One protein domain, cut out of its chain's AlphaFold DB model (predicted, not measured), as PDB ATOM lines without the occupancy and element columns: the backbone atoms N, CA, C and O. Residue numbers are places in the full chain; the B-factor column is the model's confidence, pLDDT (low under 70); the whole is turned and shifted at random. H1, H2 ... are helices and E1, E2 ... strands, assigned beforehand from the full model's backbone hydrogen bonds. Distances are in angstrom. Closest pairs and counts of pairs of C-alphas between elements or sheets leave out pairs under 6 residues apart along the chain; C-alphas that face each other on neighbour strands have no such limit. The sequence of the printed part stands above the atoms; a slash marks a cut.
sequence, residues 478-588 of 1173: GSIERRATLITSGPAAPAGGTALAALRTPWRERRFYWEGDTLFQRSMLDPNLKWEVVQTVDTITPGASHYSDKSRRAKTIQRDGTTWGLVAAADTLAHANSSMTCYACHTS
ATOM      1  N   GLY A 478      45.954  37.990  22.055       96.06
ATOM      2  CA  GLY A 478      44.710  37.227  22.162       96.06
ATOM      3  C   GLY A 478      44.108  37.238  23.570       96.06
ATOM      4  O   GLY A 478      44.464  38.043  24.430       96.06
ATOM      5  N   SER A 479      43.169  36.327  23.809       94.62
ATOM      6  CA  SER A 479      42.526  36.101  25.107       94.62
ATOM      7  C   SER A 479      42.766  34.666  25.586       94.62
ATOM      8  O   SER A 479      43.479  33.890  24.953       94.62
ATOM      9  N   ILE A 480      42.163  34.295  26.716       94.19
ATOM     10  CA  ILE A 480      42.145  32.896  27.168       94.19
ATOM     11  C   ILE A 480      41.281  31.982  26.286       94.19
ATOM     12  O   ILE A 480      41.420  30.769  26.358       94.19
ATOM     13  N   GLU A 481      40.386  32.550  25.473       92.75
ATOM     14  CA  GLU A 481      39.449  31.795  24.630       92.75
ATOM     15  C   GLU A 481      39.974  31.608  23.205       92.75
ATOM     16  O   GLU A 481      39.619  30.645  22.528       92.75
ATOM     17  N   ARG A 482      40.790  32.550  22.713       93.69
ATOM     18  CA  ARG A 482      41.272  32.555  21.330       93.69
ATOM     19  C   ARG A 482      42.607  33.275  21.179       93.69
ATOM     20  O   ARG A 482      42.898  34.226  21.903       93.69
ATOM     21  N   ARG A 483      43.374  32.863  20.167       95.81
ATOM     22  CA  ARG A 483      44.568  33.582  19.693       95.81
ATOM     23  C   ARG A 483      44.200  34.961  19.124       95.81
ATOM     24  O   ARG A 483      43.035  35.237  18.829       95.81
ATOM     25  N   ALA A 484      45.202  35.824  19.002       96.81
ATOM     26  CA  ALA A 484      45.069  37.184  18.500       96.81
ATOM     27  C   ALA A 484      44.458  37.239  17.093       96.81
ATOM     28  O   ALA A 484      44.840  36.483  16.201       96.81
ATOM     29  N   THR A 485      43.537  38.179  16.881       94.94
ATOM     30  CA  THR A 485      42.935  38.436  15.564       94.94
ATOM     31  C   THR A 485      43.807  39.326  14.686       94.94
ATOM     32  O   THR A 485      43.581  39.369  13.479       94.94
ATOM     33  N   LEU A 486      44.792  40.032  15.266       96.56
ATOM     34  CA  LEU A 486      45.578  41.070  14.593       96.56
ATOM     35  C   LEU A 486      44.703  42.194  14.019       96.56
ATOM     36  O   LEU A 486      45.003  42.743  12.957       96.56
ATOM     37  N   ILE A 487      43.610  42.513  14.711       97.12
ATOM     38  CA  ILE A 487      42.692  43.604  14.383       97.12
ATOM     39  C   ILE A 487      42.579  44.482  15.622       97.12
ATOM     40  O   ILE A 487      42.273  43.960  16.691       97.12
ATOM     41  N   THR A 488      42.823  45.783  15.472       96.56
ATOM     42  CA  THR A 488      42.789  46.728  16.596       96.56
ATOM     43  C   THR A 488      41.386  46.879  17.194       96.56
ATOM     44  O   THR A 488      40.393  46.873  16.461       96.56
ATOM     45  N   SER A 489      41.293  46.995  18.523       94.12
ATOM     46  CA  SER A 489      40.014  47.058  19.256       94.12
ATOM     47  C   SER A 489      39.915  48.159  20.322       94.12
ATOM     48  O   SER A 489      38.883  48.286  20.986       94.12
ATOM     49  N   GLY A 490      40.957  48.973  20.482       93.56
ATOM     50  CA  GLY A 490      41.006  50.109  21.398       93.56
ATOM     51  C   GLY A 490      40.076  51.271  21.009       93.56
ATOM     52  O   GLY A 490      39.484  51.273  19.927       93.56
ATOM     53  N   PRO A 491      39.935  52.291  21.879       92.94
ATOM     54  CA  PRO A 491      38.919  53.339  21.734       92.94
ATOM     55  C   PRO A 491      38.935  54.119  20.412       92.94
ATOM     56  O   PRO A 491      37.873  54.518  19.929       92.94
ATOM     57  N   ALA A 492      40.115  54.348  19.829       94.56
ATOM     58  CA  ALA A 492      40.249  55.097  18.582       94.56
ATOM     59  C   ALA A 492      40.190  54.228  17.320       94.56
ATOM     60  O   ALA A 492      40.164  54.789  16.219       94.56
ATOM     61  N   ALA A 493      40.136  52.897  17.472       94.19
ATOM     62  CA  ALA A 493      40.148  51.970  16.352       94.19
ATOM     63  C   ALA A 493      39.012  52.290  15.359       94.19
ATOM     64  O   ALA A 493      37.882  52.595  15.767       94.19
ATOM     65  N   PRO A 494      39.277  52.240  14.040       91.94
ATOM     66  CA  PRO A 494      38.242  52.471  13.042       91.94
ATOM     67  C   PRO A 494      37.149  51.394  13.120       91.94
ATOM     68  O   PRO A 494      37.325  50.336  13.721       91.94
ATOM     69  N   ALA A 495      36.002  51.630  12.476       90.38
ATOM     70  CA  ALA A 495      34.954  50.613  12.390       90.38
ATOM     71  C   ALA A 495      35.501  49.339  11.714       90.38
ATOM     72  O   ALA A 495      35.945  49.390  10.570       90.38
ATOM     73  N   GLY A 496      35.473  48.211  12.430       92.25
ATOM     74  CA  GLY A 496      36.075  46.946  11.989       92.25
ATOM     75  C   GLY A 496      37.566  46.779  12.320       92.25
ATOM     76  O   GLY A 496      38.102  45.706  12.062       92.25
ATOM     77  N   GLY A 497      38.200  47.793  12.919       94.50
ATOM     78  CA  GLY A 497      39.598  47.801  13.346       94.50
ATOM     79  C   GLY A 497      40.615  47.864  12.203       94.50
ATOM     80  O   GLY A 497      40.311  47.655  11.027       94.50
ATOM     81  N   THR A 498      41.861  48.162  12.553       95.38
ATOM     82  CA  THR A 498      43.008  48.159  11.641       95.38
ATOM     83  C   THR A 498      43.621  46.764  11.590       95.38
ATOM     84  O   THR A 498      43.991  46.197  12.616       95.38
ATOM     85  N   ALA A 499      43.777  46.212  10.384       96.38
ATOM     86  CA  ALA A 499      44.390  44.902  10.181       96.38
ATOM     87  C   ALA A 499      45.926  44.967  10.307       96.38
ATOM     88  O   ALA A 499      46.632  45.329   9.361       96.38
ATOM     89  N   LEU A 500      46.466  44.543  11.449       96.00
ATOM     90  CA  LEU A 500      47.902  44.577  11.750       96.00
ATOM     91  C   LEU A 500      48.729  43.684  10.811       96.00
ATOM     92  O   LEU A 500      49.859  44.025  10.461       96.00
ATOM     93  N   ALA A 501      48.151  42.590  10.305       95.31
ATOM     94  CA  ALA A 501      48.783  41.715   9.308       95.31
ATOM     95  C   ALA A 501      49.087  42.424   7.964       95.31
ATOM     96  O   ALA A 501      49.942  41.986   7.179       95.31
ATOM     97  N   ALA A 502      48.406  43.539   7.675       95.50
ATOM     98  CA  ALA A 502      48.657  44.351   6.486       95.50
ATOM     99  C   ALA A 502      49.847  45.309   6.658       95.50
ATOM    100  O   ALA A 502      50.383  45.800   5.661       95.50
ATOM    101  N   LEU A 503      50.314  45.543   7.888       95.19
ATOM    102  CA  LEU A 503      51.403  46.475   8.155       95.19
ATOM    103  C   LEU A 503      52.738  45.974   7.599       95.19
ATOM    104  O   LEU A 503      53.003  44.767   7.491       95.19
ATOM    105  N   ARG A 504      53.593  46.933   7.229       95.06
ATOM    106  CA  ARG A 504      54.919  46.681   6.662       95.06
ATOM    107  C   ARG A 504      56.006  47.494   7.350       95.06
ATOM    108  O   ARG A 504      55.804  48.679   7.644       95.06
ATOM    109  N   THR A 505      57.161  46.859   7.538       95.44
ATOM    110  CA  THR A 505      58.389  47.494   8.032       95.44
ATOM    111  C   THR A 505      58.925  48.515   7.012       95.44
ATOM    112  O   THR A 505      58.459  48.551   5.863       95.44
ATOM    113  N   PRO A 506      59.904  49.363   7.378       92.31
ATOM    114  CA  PRO A 506      60.570  50.260   6.428       92.31
ATOM    115  C   PRO A 506      61.204  49.521   5.237       92.31
ATOM    116  O   PRO A 506      61.275  50.076   4.143       92.31
ATOM    117  N   TRP A 507      61.559  48.246   5.417       93.31
ATOM    118  CA  TRP A 507      62.117  47.362   4.384       93.31
ATOM    119  C   TRP A 507      61.057  46.566   3.610       93.31
ATOM    120  O   TRP A 507      61.390  45.648   2.869       93.31
ATOM    121  N   ARG A 508      59.774  46.934   3.741       92.12
ATOM    122  CA  ARG A 508      58.623  46.333   3.035       92.12
ATOM    123  C   ARG A 508      58.300  44.884   3.418       92.12
ATOM    124  O   ARG A 508      57.478  44.251   2.756       92.12
ATOM    125  N   GLU A 509      58.856  44.373   4.511       95.12
ATOM    126  CA  GLU A 509      58.500  43.059   5.055       95.12
ATOM    127  C   GLU A 509      57.191  43.118   5.847       95.12
ATOM    128  O   GLU A 509      56.805  44.181   6.341       95.12
ATOM    129  N   ARG A 510      56.498  41.981   6.009       96.62
ATOM    130  CA  ARG A 510      55.332  41.897   6.906       96.62
ATOM    131  C   ARG A 510      55.767  42.184   8.339       96.62
ATOM    132  O   ARG A 510      56.643  41.499   8.858       96.62
ATOM    133  N   ARG A 511      55.135  43.175   8.973       96.50
ATOM    134  CA  ARG A 511      55.428  43.518  10.370       96.50
ATOM    135  C   ARG A 511      54.933  42.437  11.325       96.50
ATOM    136  O   ARG A 511      55.681  42.064  12.214       96.50
ATOM    137  N   PHE A 512      53.725  41.922  11.100       97.88
ATOM    138  CA  PHE A 512      53.143  40.797  11.834       97.88
ATOM    139  C   PHE A 512      52.899  39.625  10.887       97.88
ATOM    140  O   PHE A 512      52.387  39.820   9.778       97.88
ATOM    141  N   TYR A 513      53.273  38.418  11.299       97.12
ATOM    142  CA  TYR A 513      53.083  37.206  10.504       97.12
ATOM    143  C   TYR A 513      53.125  35.951  11.380       97.12
ATOM    144  O   TYR A 513      53.779  35.931  12.418       97.12
ATOM    145  N   TRP A 514      52.427  34.909  10.939       96.56
ATOM    146  CA  TRP A 514      52.409  33.602  11.593       96.56
ATOM    147  C   TRP A 514      53.403  32.657  10.910       96.56
ATOM    148  O   TRP A 514      53.427  32.579   9.679       96.56
ATOM    149  N   GLU A 515      54.194  31.935  11.700       96.50
ATOM    150  CA  GLU A 515      54.964  30.757  11.278       96.50
ATOM    151  C   GLU A 515      54.409  29.549  12.046       96.50
ATOM    152  O   GLU A 515      54.645  29.400  13.244       96.50
ATOM    153  N   GLY A 516      53.604  28.713  11.379       93.44
ATOM    154  CA  GLY A 516      52.783  27.721  12.080       93.44
ATOM    155  C   GLY A 516      51.806  28.406  13.043       93.44
ATOM    156  O   GLY A 516      51.114  29.343  12.649       93.44
ATOM    157  N   ASP A 517      51.797  27.970  14.305       90.31
ATOM    158  CA  ASP A 517      50.947  28.526  15.369       90.31
ATOM    159  C   ASP A 517      51.616  29.659  16.170       90.31
ATOM    160  O   ASP A 517      51.032  30.176  17.131       90.31
ATOM    161  N   THR A 518      52.831  30.068  15.787       96.19
ATOM    162  CA  THR A 518      53.603  31.109  16.475       96.19
ATOM    163  C   THR A 518      53.486  32.442  15.738       96.19
ATOM    164  O   THR A 518      53.793  32.547  14.549       96.19
ATOM    165  N   LEU A 519      53.050  33.483  16.452       97.88
ATOM    166  CA  LEU A 519      52.986  34.848  15.936       97.88
ATOM    167  C   LEU A 519      54.336  35.540  16.116       97.88
ATOM    168  O   LEU A 519      54.873  35.575  17.221       97.88
ATOM    169  N   PHE A 520      54.833  36.170  15.056       98.25
ATOM    170  CA  PHE A 520      56.022  37.012  15.096       98.25
ATOM    171  C   PHE A 520      55.706  38.466  14.755       98.25
ATOM    172  O   PHE A 520      54.922  38.757  13.845       98.25
ATOM    173  N   GLN A 521      56.400  39.376  15.439       98.06
ATOM    174  CA  GLN A 521      56.483  40.794  15.105       98.06
ATOM    175  C   GLN A 521      57.921  41.168  14.716       98.06
ATOM    176  O   GLN A 521      58.869  40.717  15.352       98.06
ATOM    177  N   ARG A 522      58.098  42.010  13.692       97.75
ATOM    178  CA  ARG A 522      59.396  42.596  13.304       97.75
ATOM    179  C   ARG A 522      59.544  44.019  13.822       97.75
ATOM    180  O   ARG A 522      58.553  44.753  13.873       97.75
ATOM    181  N   SER A 523      60.776  44.407  14.139       97.06
ATOM    182  CA  SER A 523      61.106  45.777  14.532       97.06
ATOM    183  C   SER A 523      60.926  46.758  13.371       97.06
ATOM    184  O   SER A 523      61.119  46.436  12.197       97.06
ATOM    185  N   MET A 524      60.555  47.987  13.708       95.88
ATOM    186  CA  MET A 524      60.576  49.143  12.819       95.88
ATOM    187  C   MET A 524      61.932  49.866  12.821       95.88
ATOM    188  O   MET A 524      62.156  50.727  11.965       95.88
ATOM    189  N   LEU A 525      62.823  49.543  13.764       94.44
ATOM    190  CA  LEU A 525      64.127  50.188  13.941       94.44
ATOM    191  C   LEU A 525      65.294  49.318  13.447       94.44
ATOM    192  O   LEU A 525      66.212  49.859  12.831       94.44
ATOM    193  N   ASP A 526      65.235  47.997  13.651       94.31
ATOM    194  CA  ASP A 526      66.285  47.037  13.265       94.31
ATOM    195  C   ASP A 526      65.741  45.944  12.311       94.31
ATOM    196  O   ASP A 526      64.815  45.221  12.679       94.31
ATOM    197  N   PRO A 527      66.295  45.776  11.093       94.44
ATOM    198  CA  PRO A 527      65.801  44.785  10.129       94.44
ATOM    199  C   PRO A 527      66.001  43.328  10.564       94.44
ATOM    200  O   PRO A 527      65.323  42.439  10.049       94.44
ATOM    201  N   ASN A 528      66.927  43.069  11.487       94.94
ATOM    202  CA  ASN A 528      67.275  41.721  11.934       94.94
ATOM    203  C   ASN A 528      66.538  41.318  13.215       94.94
ATOM    204  O   ASN A 528      66.575  40.148  13.604       94.94
ATOM    205  N   LEU A 529      65.863  42.264  13.869       96.31
ATOM    206  CA  LEU A 529      65.178  42.024  15.129       96.31
ATOM    207  C   LEU A 529      63.719  41.617  14.896       96.31
ATOM    208  O   LEU A 529      62.923  42.333  14.279       96.31
ATOM    209  N   LYS A 530      63.356  40.449  15.431       97.00
ATOM    210  CA  LYS A 530      61.981  39.949  15.493       97.00
ATOM    211  C   LYS A 530      61.700  39.318  16.851       97.00
ATOM    212  O   LYS A 530      62.603  38.770  17.479       97.00
ATOM    213  N   TRP A 531      60.440  39.342  17.257       97.69
ATOM    214  CA  TRP A 531      59.978  38.814  18.534       97.69
ATOM    215  C   TRP A 531      58.841  37.831  18.322       97.69
ATOM    216  O   TRP A 531      57.945  38.082  17.516       97.69
ATOM    217  N   GLU A 532      58.868  36.731  19.066       97.06
ATOM    218  CA  GLU A 532      57.674  35.921  19.278       97.06
ATOM    219  C   GLU A 532      56.687  36.709  20.151       97.06
ATOM    220  O   GLU A 532      57.043  37.206  21.220       97.06
ATOM    221  N   VAL A 533      55.439  36.807  19.700       96.81
ATOM    222  CA  VAL A 533      54.344  37.422  20.452       96.81
ATOM    223  C   VAL A 533      53.568  36.312  21.149       96.81
ATOM    224  O   VAL A 533      52.731  35.635  20.544       96.81
ATOM    225  N   VAL A 534      53.850  36.123  22.438       96.06
ATOM    226  CA  VAL A 534      53.241  35.064  23.258       96.06
ATOM    227  C   VAL A 534      51.719  35.207  23.284       96.06
ATOM    228  O   VAL A 534      51.197  36.283  23.583       96.06
ATOM    229  N   GLN A 535      51.000  34.121  22.998       97.06
ATOM    230  CA  GLN A 535      49.538  34.105  23.007       97.06
ATOM    231  C   GLN A 535      48.998  33.720  24.390       97.06
ATOM    232  O   GLN A 535      49.437  32.748  25.001       97.06
ATOM    233  N   THR A 536      48.000  34.454  24.881       95.50
ATOM    234  CA  THR A 536      47.433  34.291  26.230       95.50
ATOM    235  C   THR A 536      46.880  32.882  26.462       95.50
ATOM    236  O   THR A 536      47.103  32.316  27.534       95.50
ATOM    237  N   VAL A 537      46.216  32.296  25.461       95.88
ATOM    238  CA  VAL A 537      45.698  30.916  25.509       95.88
ATOM    239  C   VAL A 537      46.808  29.884  25.751       95.88
ATOM    240  O   VAL A 537      46.604  28.924  26.496       95.88
ATOM    241  N   ASP A 538      48.015  30.119  25.234       95.81
ATOM    242  CA  ASP A 538      49.152  29.207  25.405       95.81
ATOM    243  C   ASP A 538      49.712  29.269  26.831       95.81
ATOM    244  O   ASP A 538      50.260  28.291  27.328       95.81
ATOM    245  N   THR A 539      49.500  30.382  27.542       95.12
ATOM    246  CA  THR A 539      49.947  30.513  28.939       95.12
ATOM    247  C   THR A 539      49.094  29.728  29.934       95.12
ATOM    248  O   THR A 539      49.527  29.500  31.062       95.12
ATOM    249  N   ILE A 540      47.888  29.310  29.535       95.12
ATOM    250  CA  ILE A 540      46.933  28.615  30.410       95.12
ATOM    251  C   ILE A 540      46.660  27.164  29.999       95.12
ATOM    252  O   ILE A 540      46.004  26.439  30.747       95.12
ATOM    253  N   THR A 541      47.137  26.743  28.824       95.12
ATOM    254  CA  THR A 541      46.827  25.434  28.230       95.12
ATOM    255  C   THR A 541      47.931  24.421  28.541       95.12
ATOM    256  O   THR A 541      49.056  24.604  28.073       95.12
ATOM    257  N   PRO A 542      47.655  23.348  29.309       94.31
ATOM    258  CA  PRO A 542      48.658  22.326  29.606       94.31
ATOM    259  C   PRO A 542      49.277  21.732  28.339       94.31
ATOM    260  O   PRO A 542      48.565  21.397  27.395       94.31
ATOM    261  N   GLY A 543      50.602  21.585  28.334       93.81
ATOM    262  CA  GLY A 543      51.362  21.067  27.191       93.81
ATOM    263  C   GLY A 543      51.757  22.117  26.145       93.81
ATOM    264  O   GLY A 543      52.561  21.803  25.271       93.81
ATOM    265  N   ALA A 544      51.256  23.354  26.235       94.00
ATOM    266  CA  ALA A 544      51.737  24.461  25.410       94.00
ATOM    267  C   ALA A 544      53.116  24.967  25.880       94.00
ATOM    268  O   ALA A 544      53.468  24.855  27.055       94.00
ATOM    269  N   SER A 545      53.892  25.563  24.968       89.88
ATOM    270  CA  SER A 545      55.283  25.990  25.210       89.88
ATOM    271  C   SER A 545      55.441  27.072  26.284       89.88
ATOM    272  O   SER A 545      56.466  27.107  26.958       89.88
ATOM    273  N   HIS A 546      54.433  27.929  26.467       94.62
ATOM    274  CA  HIS A 546      54.437  29.030  27.442       94.62
ATOM    275  C   HIS A 546      53.550  28.761  28.666       94.62
ATOM    276  O   HIS A 546      53.184  29.699  29.378       94.62
ATOM    277  N   TYR A 547      53.178  27.500  28.911       95.56
ATOM    278  CA  TYR A 547      52.288  27.122  30.008       95.56
ATOM    279  C   TYR A 547      52.798  27.589  31.380       95.56
ATOM    280  O   TYR A 547      53.966  27.411  31.725       95.56
ATOM    281  N   SER A 548      51.894  28.129  32.200       93.38
ATOM    282  CA  SER A 548      52.164  28.502  33.588       93.38
ATOM    283  C   SER A 548      50.952  28.219  34.470       93.38
ATOM    284  O   SER A 548      49.879  28.789  34.260       93.38
ATOM    285  N   ASP A 549      51.127  27.411  35.521       93.81
ATOM    286  CA  ASP A 549      50.069  27.158  36.511       93.81
ATOM    287  C   ASP A 549      49.593  28.453  37.186       93.81
ATOM    288  O   ASP A 549      48.398  28.630  37.440       93.81
ATOM    289  N   LYS A 550      50.510  29.404  37.417       93.31
ATOM    290  CA  LYS A 550      50.185  30.724  37.978       93.31
ATOM    291  C   LYS A 550      49.307  31.531  37.018       93.31
ATOM    292  O   LYS A 550      48.283  32.062  37.447       93.31
ATOM    293  N   SER A 551      49.656  31.573  35.727       93.94
ATOM    294  CA  SER A 551      48.837  32.248  34.705       93.94
ATOM    295  C   SER A 551      47.466  31.585  34.571       93.94
ATOM    296  O   SER A 551      46.438  32.267  34.619       93.94
ATOM    297  N   ARG A 552      47.435  30.246  34.487       94.94
ATOM    298  CA  ARG A 552      46.199  29.462  34.410       94.94
ATOM    299  C   ARG A 552      45.275  29.784  35.572       94.94
ATOM    300  O   ARG A 552      44.131  30.157  35.327       94.94
ATOM    301  N   ARG A 553      45.756  29.706  36.815       93.81
ATOM    302  CA  ARG A 553      44.963  30.056  38.001       93.81
ATOM    303  C   ARG A 553      44.466  31.495  37.935       93.81
ATOM    304  O   ARG A 553      43.262  31.711  38.012       93.81
ATOM    305  N   ALA A 554      45.356  32.467  37.747       93.56
ATOM    306  CA  ALA A 554      44.992  33.881  37.780       93.56
ATOM    307  C   ALA A 554      43.930  34.254  36.731       93.56
ATOM    308  O   ALA A 554      43.045  35.056  37.025       93.56
ATOM    309  N   LYS A 555      43.987  33.668  35.527       93.81
ATOM    310  CA  LYS A 555      43.085  34.013  34.417       93.81
ATOM    311  C   LYS A 555      41.801  33.176  34.350       93.81
ATOM    312  O   LYS A 555      40.849  33.612  33.712       93.81
ATOM    313  N   THR A 556      41.757  32.001  34.984       95.12
ATOM    314  CA  THR A 556      40.577  31.104  34.962       95.12
ATOM    315  C   THR A 556      39.832  31.022  36.294       95.12
ATOM    316  O   THR A 556      38.804  30.353  36.373       95.12
ATOM    317  N   ILE A 557      40.324  31.694  37.341       94.44
ATOM    318  CA  ILE A 557      39.640  31.759  38.634       94.44
ATOM    319  C   ILE A 557      38.256  32.397  38.484       94.44
ATOM    320  O   ILE A 557      38.087  33.489  37.925       94.44
ATOM    321  N   GLN A 558      37.251  31.688  38.982       93.56
ATOM    322  CA  GLN A 558      35.868  32.128  38.955       93.56
ATOM    323  C   GLN A 558      35.545  33.024  40.148       93.56
ATOM    324  O   GLN A 558      36.286  33.137  41.131       93.56
ATOM    325  N   ARG A 559      34.389  33.680  40.067       90.50
ATOM    326  CA  ARG A 559      33.868  34.571  41.104       90.50
ATOM    327  C   ARG A 559      33.558  33.885  42.425       90.50
ATOM    328  O   ARG A 559      33.305  34.618  43.368       90.50
ATOM    329  N   ASP A 560      33.616  32.560  42.538       88.69
ATOM    330  CA  ASP A 560      33.549  31.823  43.812       88.69
ATOM    331  C   ASP A 560      34.906  31.749  44.548       88.69
ATOM    332  O   ASP A 560      34.950  31.441  45.736       88.69
ATOM    333  N   GLY A 561      36.003  32.129  43.876       87.50
ATOM    334  CA  GLY A 561      37.350  32.203  44.446       87.50
ATOM    335  C   GLY A 561      38.016  30.848  44.666       87.50
ATOM    336  O   GLY A 561      39.114  30.809  45.218       87.50
ATOM    337  N   THR A 562      37.383  29.756  44.238       88.75
ATOM    338  CA  THR A 562      37.864  28.385  44.462       88.75
ATOM    339  C   THR A 562      37.860  27.548  43.190       88.75
ATOM    340  O   THR A 562      38.763  26.733  43.015       88.75
ATOM    341  N   THR A 563      36.928  27.783  42.264       92.50
ATOM    342  CA  THR A 563      36.873  27.095  40.973       92.50
ATOM    343  C   THR A 563      37.806  27.768  39.971       92.50
ATOM    344  O   THR A 563      37.700  28.966  39.705       92.50
ATOM    345  N   TRP A 564      38.728  27.001  39.389       93.94
ATOM    346  CA  TRP A 564      39.657  27.457  38.352       93.94
ATOM    347  C   TRP A 564      40.132  26.282  37.487       93.94
ATOM    348  O   TRP A 564      39.817  25.122  37.749       93.94
ATOM    349  N   GLY A 565      40.899  26.576  36.440       89.38
ATOM    350  CA  GLY A 565      41.589  25.595  35.603       89.38
ATOM    351  C   GLY A 565      40.911  25.321  34.262       89.38
ATOM    352  O   GLY A 565      41.605  24.959  33.308       89.38
ATOM    353  N   LEU A 566      39.600  25.531  34.152       87.56
ATOM    354  CA  LEU A 566      38.860  25.469  32.889       87.56
ATOM    355  C   LEU A 566      38.527  26.876  32.396       87.56
ATOM    356  O   LEU A 566      38.232  27.767  33.192       87.56
ATOM    357  N   VAL A 567      38.551  27.064  31.076       86.06
ATOM    358  CA  VAL A 567      38.036  28.289  30.456       86.06
ATOM    359  C   VAL A 567      36.523  28.309  30.659       86.06
ATOM    360  O   VAL A 567      35.812  27.435  30.165       86.06
ATOM    361  N   ALA A 568      36.055  29.279  31.436       82.31
ATOM    362  CA  ALA A 568      34.649  29.483  31.750       82.31
ATOM    363  C   ALA A 568      34.105  30.712  31.008       82.31
ATOM    364  O   ALA A 568      34.872  31.512  30.471       82.31
ATOM    365  N   ALA A 569      32.781  30.875  30.994       83.00
ATOM    366  CA  ALA A 569      32.144  32.047  30.398       83.00
ATOM    367  C   ALA A 569      32.600  33.341  31.098       83.00
ATOM    368  O   ALA A 569      32.777  33.373  32.319       83.00
ATOM    369  N   ALA A 570      32.780  34.421  30.334       80.38
ATOM    370  CA  ALA A 570      33.373  35.666  30.829       80.38
ATOM    371  C   ALA A 570      32.645  36.295  32.037       80.38
ATOM    372  O   ALA A 570      33.268  36.969  32.852       80.38
ATOM    373  N   ASP A 571      31.341  36.081  32.186       86.62
ATOM    374  CA  ASP A 571      30.535  36.566  33.312       86.62
ATOM    375  C   ASP A 571      30.765  35.791  34.622       86.62
ATOM    376  O   ASP A 571      30.487  36.320  35.701       86.62
ATOM    377  N   THR A 572      31.327  34.584  34.549       91.12
ATOM    378  CA  THR A 572      31.692  33.761  35.716       91.12
ATOM    379  C   THR A 572      33.103  34.037  36.235       91.12
ATOM    380  O   THR A 572      33.388  33.779  37.406       91.12
ATOM    381  N   LEU A 573      33.988  34.592  35.401       94.06
ATOM    382  CA  LEU A 573      35.384  34.861  35.753       94.06
ATOM    383  C   LEU A 573      35.507  36.034  36.734       94.06
ATOM    384  O   LEU A 573      34.804  37.045  36.628       94.06
ATOM    385  N   ALA A 574      36.445  35.918  37.677       92.50
ATOM    386  CA  ALA A 574      36.785  37.020  38.578       92.50
ATOM    387  C   ALA A 574      37.603  38.114  37.866       92.50
ATOM    388  O   ALA A 574      37.455  39.292  38.180       92.50
ATOM    389  N   HIS A 575      38.423  37.730  36.881       94.25
ATOM    390  CA  HIS A 575      39.339  38.618  36.151       94.25
ATOM    391  C   HIS A 575      39.040  38.647  34.645       94.25
ATOM    392  O   HIS A 575      39.922  38.453  33.810       94.25
ATOM    393  N   ALA A 576      37.774  38.853  34.276       93.44
ATOM    394  CA  ALA A 576      37.375  38.925  32.873       93.44
ATOM    395  C   ALA A 576      37.910  40.197  32.188       93.44
ATOM    396  O   ALA A 576      37.818  41.286  32.763       93.44
ATOM    397  N   ASN A 577      38.335  40.088  30.921       91.69
ATOM    398  CA  ASN A 577      38.812  41.214  30.095       91.69
ATOM    399  C   ASN A 577      37.802  42.374  29.974       91.69
ATOM    400  O   ASN A 577      38.190  43.522  29.752       91.69
ATOM    401  N   SER A 578      36.505  42.079  30.109       91.81
ATOM    402  CA  SER A 578      35.417  43.064  30.100       91.81
ATOM    403  C   SER A 578      35.333  43.895  31.383       91.81
ATOM    404  O   SER A 578      34.678  44.930  31.398       91.81
ATOM    405  N   SER A 579      35.983  43.454  32.461       93.19
ATOM    406  CA  SER A 579      35.852  44.032  33.804       93.19
ATOM    407  C   SER A 579      37.175  44.511  34.399       93.19
ATOM    408  O   SER A 579      37.164  45.367  35.282       93.19
ATOM    409  N   MET A 580      38.306  44.006  33.900       95.00
ATOM    410  CA  MET A 580      39.654  44.312  34.368       95.00
ATOM    411  C   MET A 580      40.607  44.420  33.176       95.00
ATOM    412  O   MET A 580      40.477  43.687  32.195       95.00
ATOM    413  N   THR A 581      41.553  45.350  33.247       95.75
ATOM    414  CA  THR A 581      42.568  45.532  32.208       95.75
ATOM    415  C   THR A 581      43.741  44.573  32.413       95.75
ATOM    416  O   THR A 581      44.066  44.206  33.541       95.75
ATOM    417  N   CYS A 582      44.433  44.180  31.337       95.06
ATOM    418  CA  CYS A 582      45.604  43.299  31.456       95.06
ATOM    419  C   CYS A 582      46.701  43.933  32.331       95.06
ATOM    420  O   CYS A 582      47.296  43.275  33.186       95.06
ATOM    421  N   TYR A 583      46.924  45.235  32.163       95.31
ATOM    422  CA  TYR A 583      47.925  45.987  32.913       95.31
ATOM    423  C   TYR A 583      47.569  46.187  34.397       95.31
ATOM    424  O   TYR A 583      48.450  46.542  35.165       95.31
ATOM    425  N   ALA A 584      46.350  45.875  34.858       95.94
ATOM    426  CA  ALA A 584      46.077  45.790  36.298       95.94
ATOM    427  C   ALA A 584      46.910  44.690  36.986       95.94
ATOM    428  O   ALA A 584      47.313  44.853  38.131       95.94
ATOM    429  N   CYS A 585      47.201  43.593  36.281       94.12
ATOM    430  CA  CYS A 585      48.033  42.502  36.792       94.12
ATOM    431  C   CYS A 585      49.484  42.610  36.306       94.12
ATOM    432  O   CYS A 585      50.425  42.363  37.055       94.12
ATOM    433  N   HIS A 586      49.682  43.000  35.046       96.00
ATOM    434  CA  HIS A 586      51.002  42.936  34.419       96.00
ATOM    435  C   HIS A 586      51.919  44.126  34.741       96.00
ATOM    436  O   HIS A 586      53.115  44.030  34.480       96.00
ATOM    437  N   THR A 587      51.404  45.214  35.322       95.00
ATOM    438  CA  THR A 587      52.207  46.347  35.810       95.00
ATOM    439  C   THR A 587      53.094  45.935  36.985       95.00
ATOM    440  O   THR A 587      52.602  45.505  38.028       95.00
ATOM    441  N   SER A 588      54.403  46.140  36.846       95.44
ATOM    442  CA  SER A 588      55.374  45.886  37.919       95.44
ATOM    443  C   SER A 588      55.390  46.995  38.975       95.44
ATOM    444  O   SER A 588      55.318  46.707  40.171       95.44
TER     445      SER A 588
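This is residues 478 to 588 of the 1173 residues of an uncharacterized protein of Acidobacteria bacterium (UniProt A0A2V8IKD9). With little regular structure, this is mostly loops: a small antiparallel sheet, E1-E2-E3, towards one end, two touching short helices, H1 and H2, towards the other, H3 by itself near the last residue, and residues 490 to 495 sticking out. Of 111 printed residues, 30 lie in named elements, ordered E1, E2, E3, H1, H2, H3; the class is mixed. The whole is only just loose, close to compact, with radius of gyration of the C-alphas 16.2 A, spanning 51 by 34 by 28 A.

After residues 478 to 511 come E1, 512 to 515, from C-alpha 512 at (53.143, 40.797, 11.834), 10.2 A long; E2, 518 to 522, 13.3 A; E3, 530 to 532; H1, 536 to 540; H2, 549 to 556, 10.4 A; and H3, 582 to 586, which ends with C-alpha 586 at (51.002, 42.936, 34.419).

E1, E2 and E3 form a meander, each strand the antiparallel neighbour of the one before. N 513 and O 520, 3.1 A, and N 531 and O 521, 2.8 A, are within hydrogen-bond range. H1 and H2 touch, closest at the C-alphas of Ile 540 and Arg 552, 4.2 A. H3 is apart from both. In H2 and H3 every O i to N i+4 pair is within hydrogen-bond range; in H1, 0 of 1, but 2 of 2 O i to N i+3 pairs.

The C-alphas farthest apart, of Trp 507 and Asp 560, are 51.1 A apart. The printed part has no cut; the link H2 to H3 is long, 25 residues. No printed residue is under 70 in pLDDT.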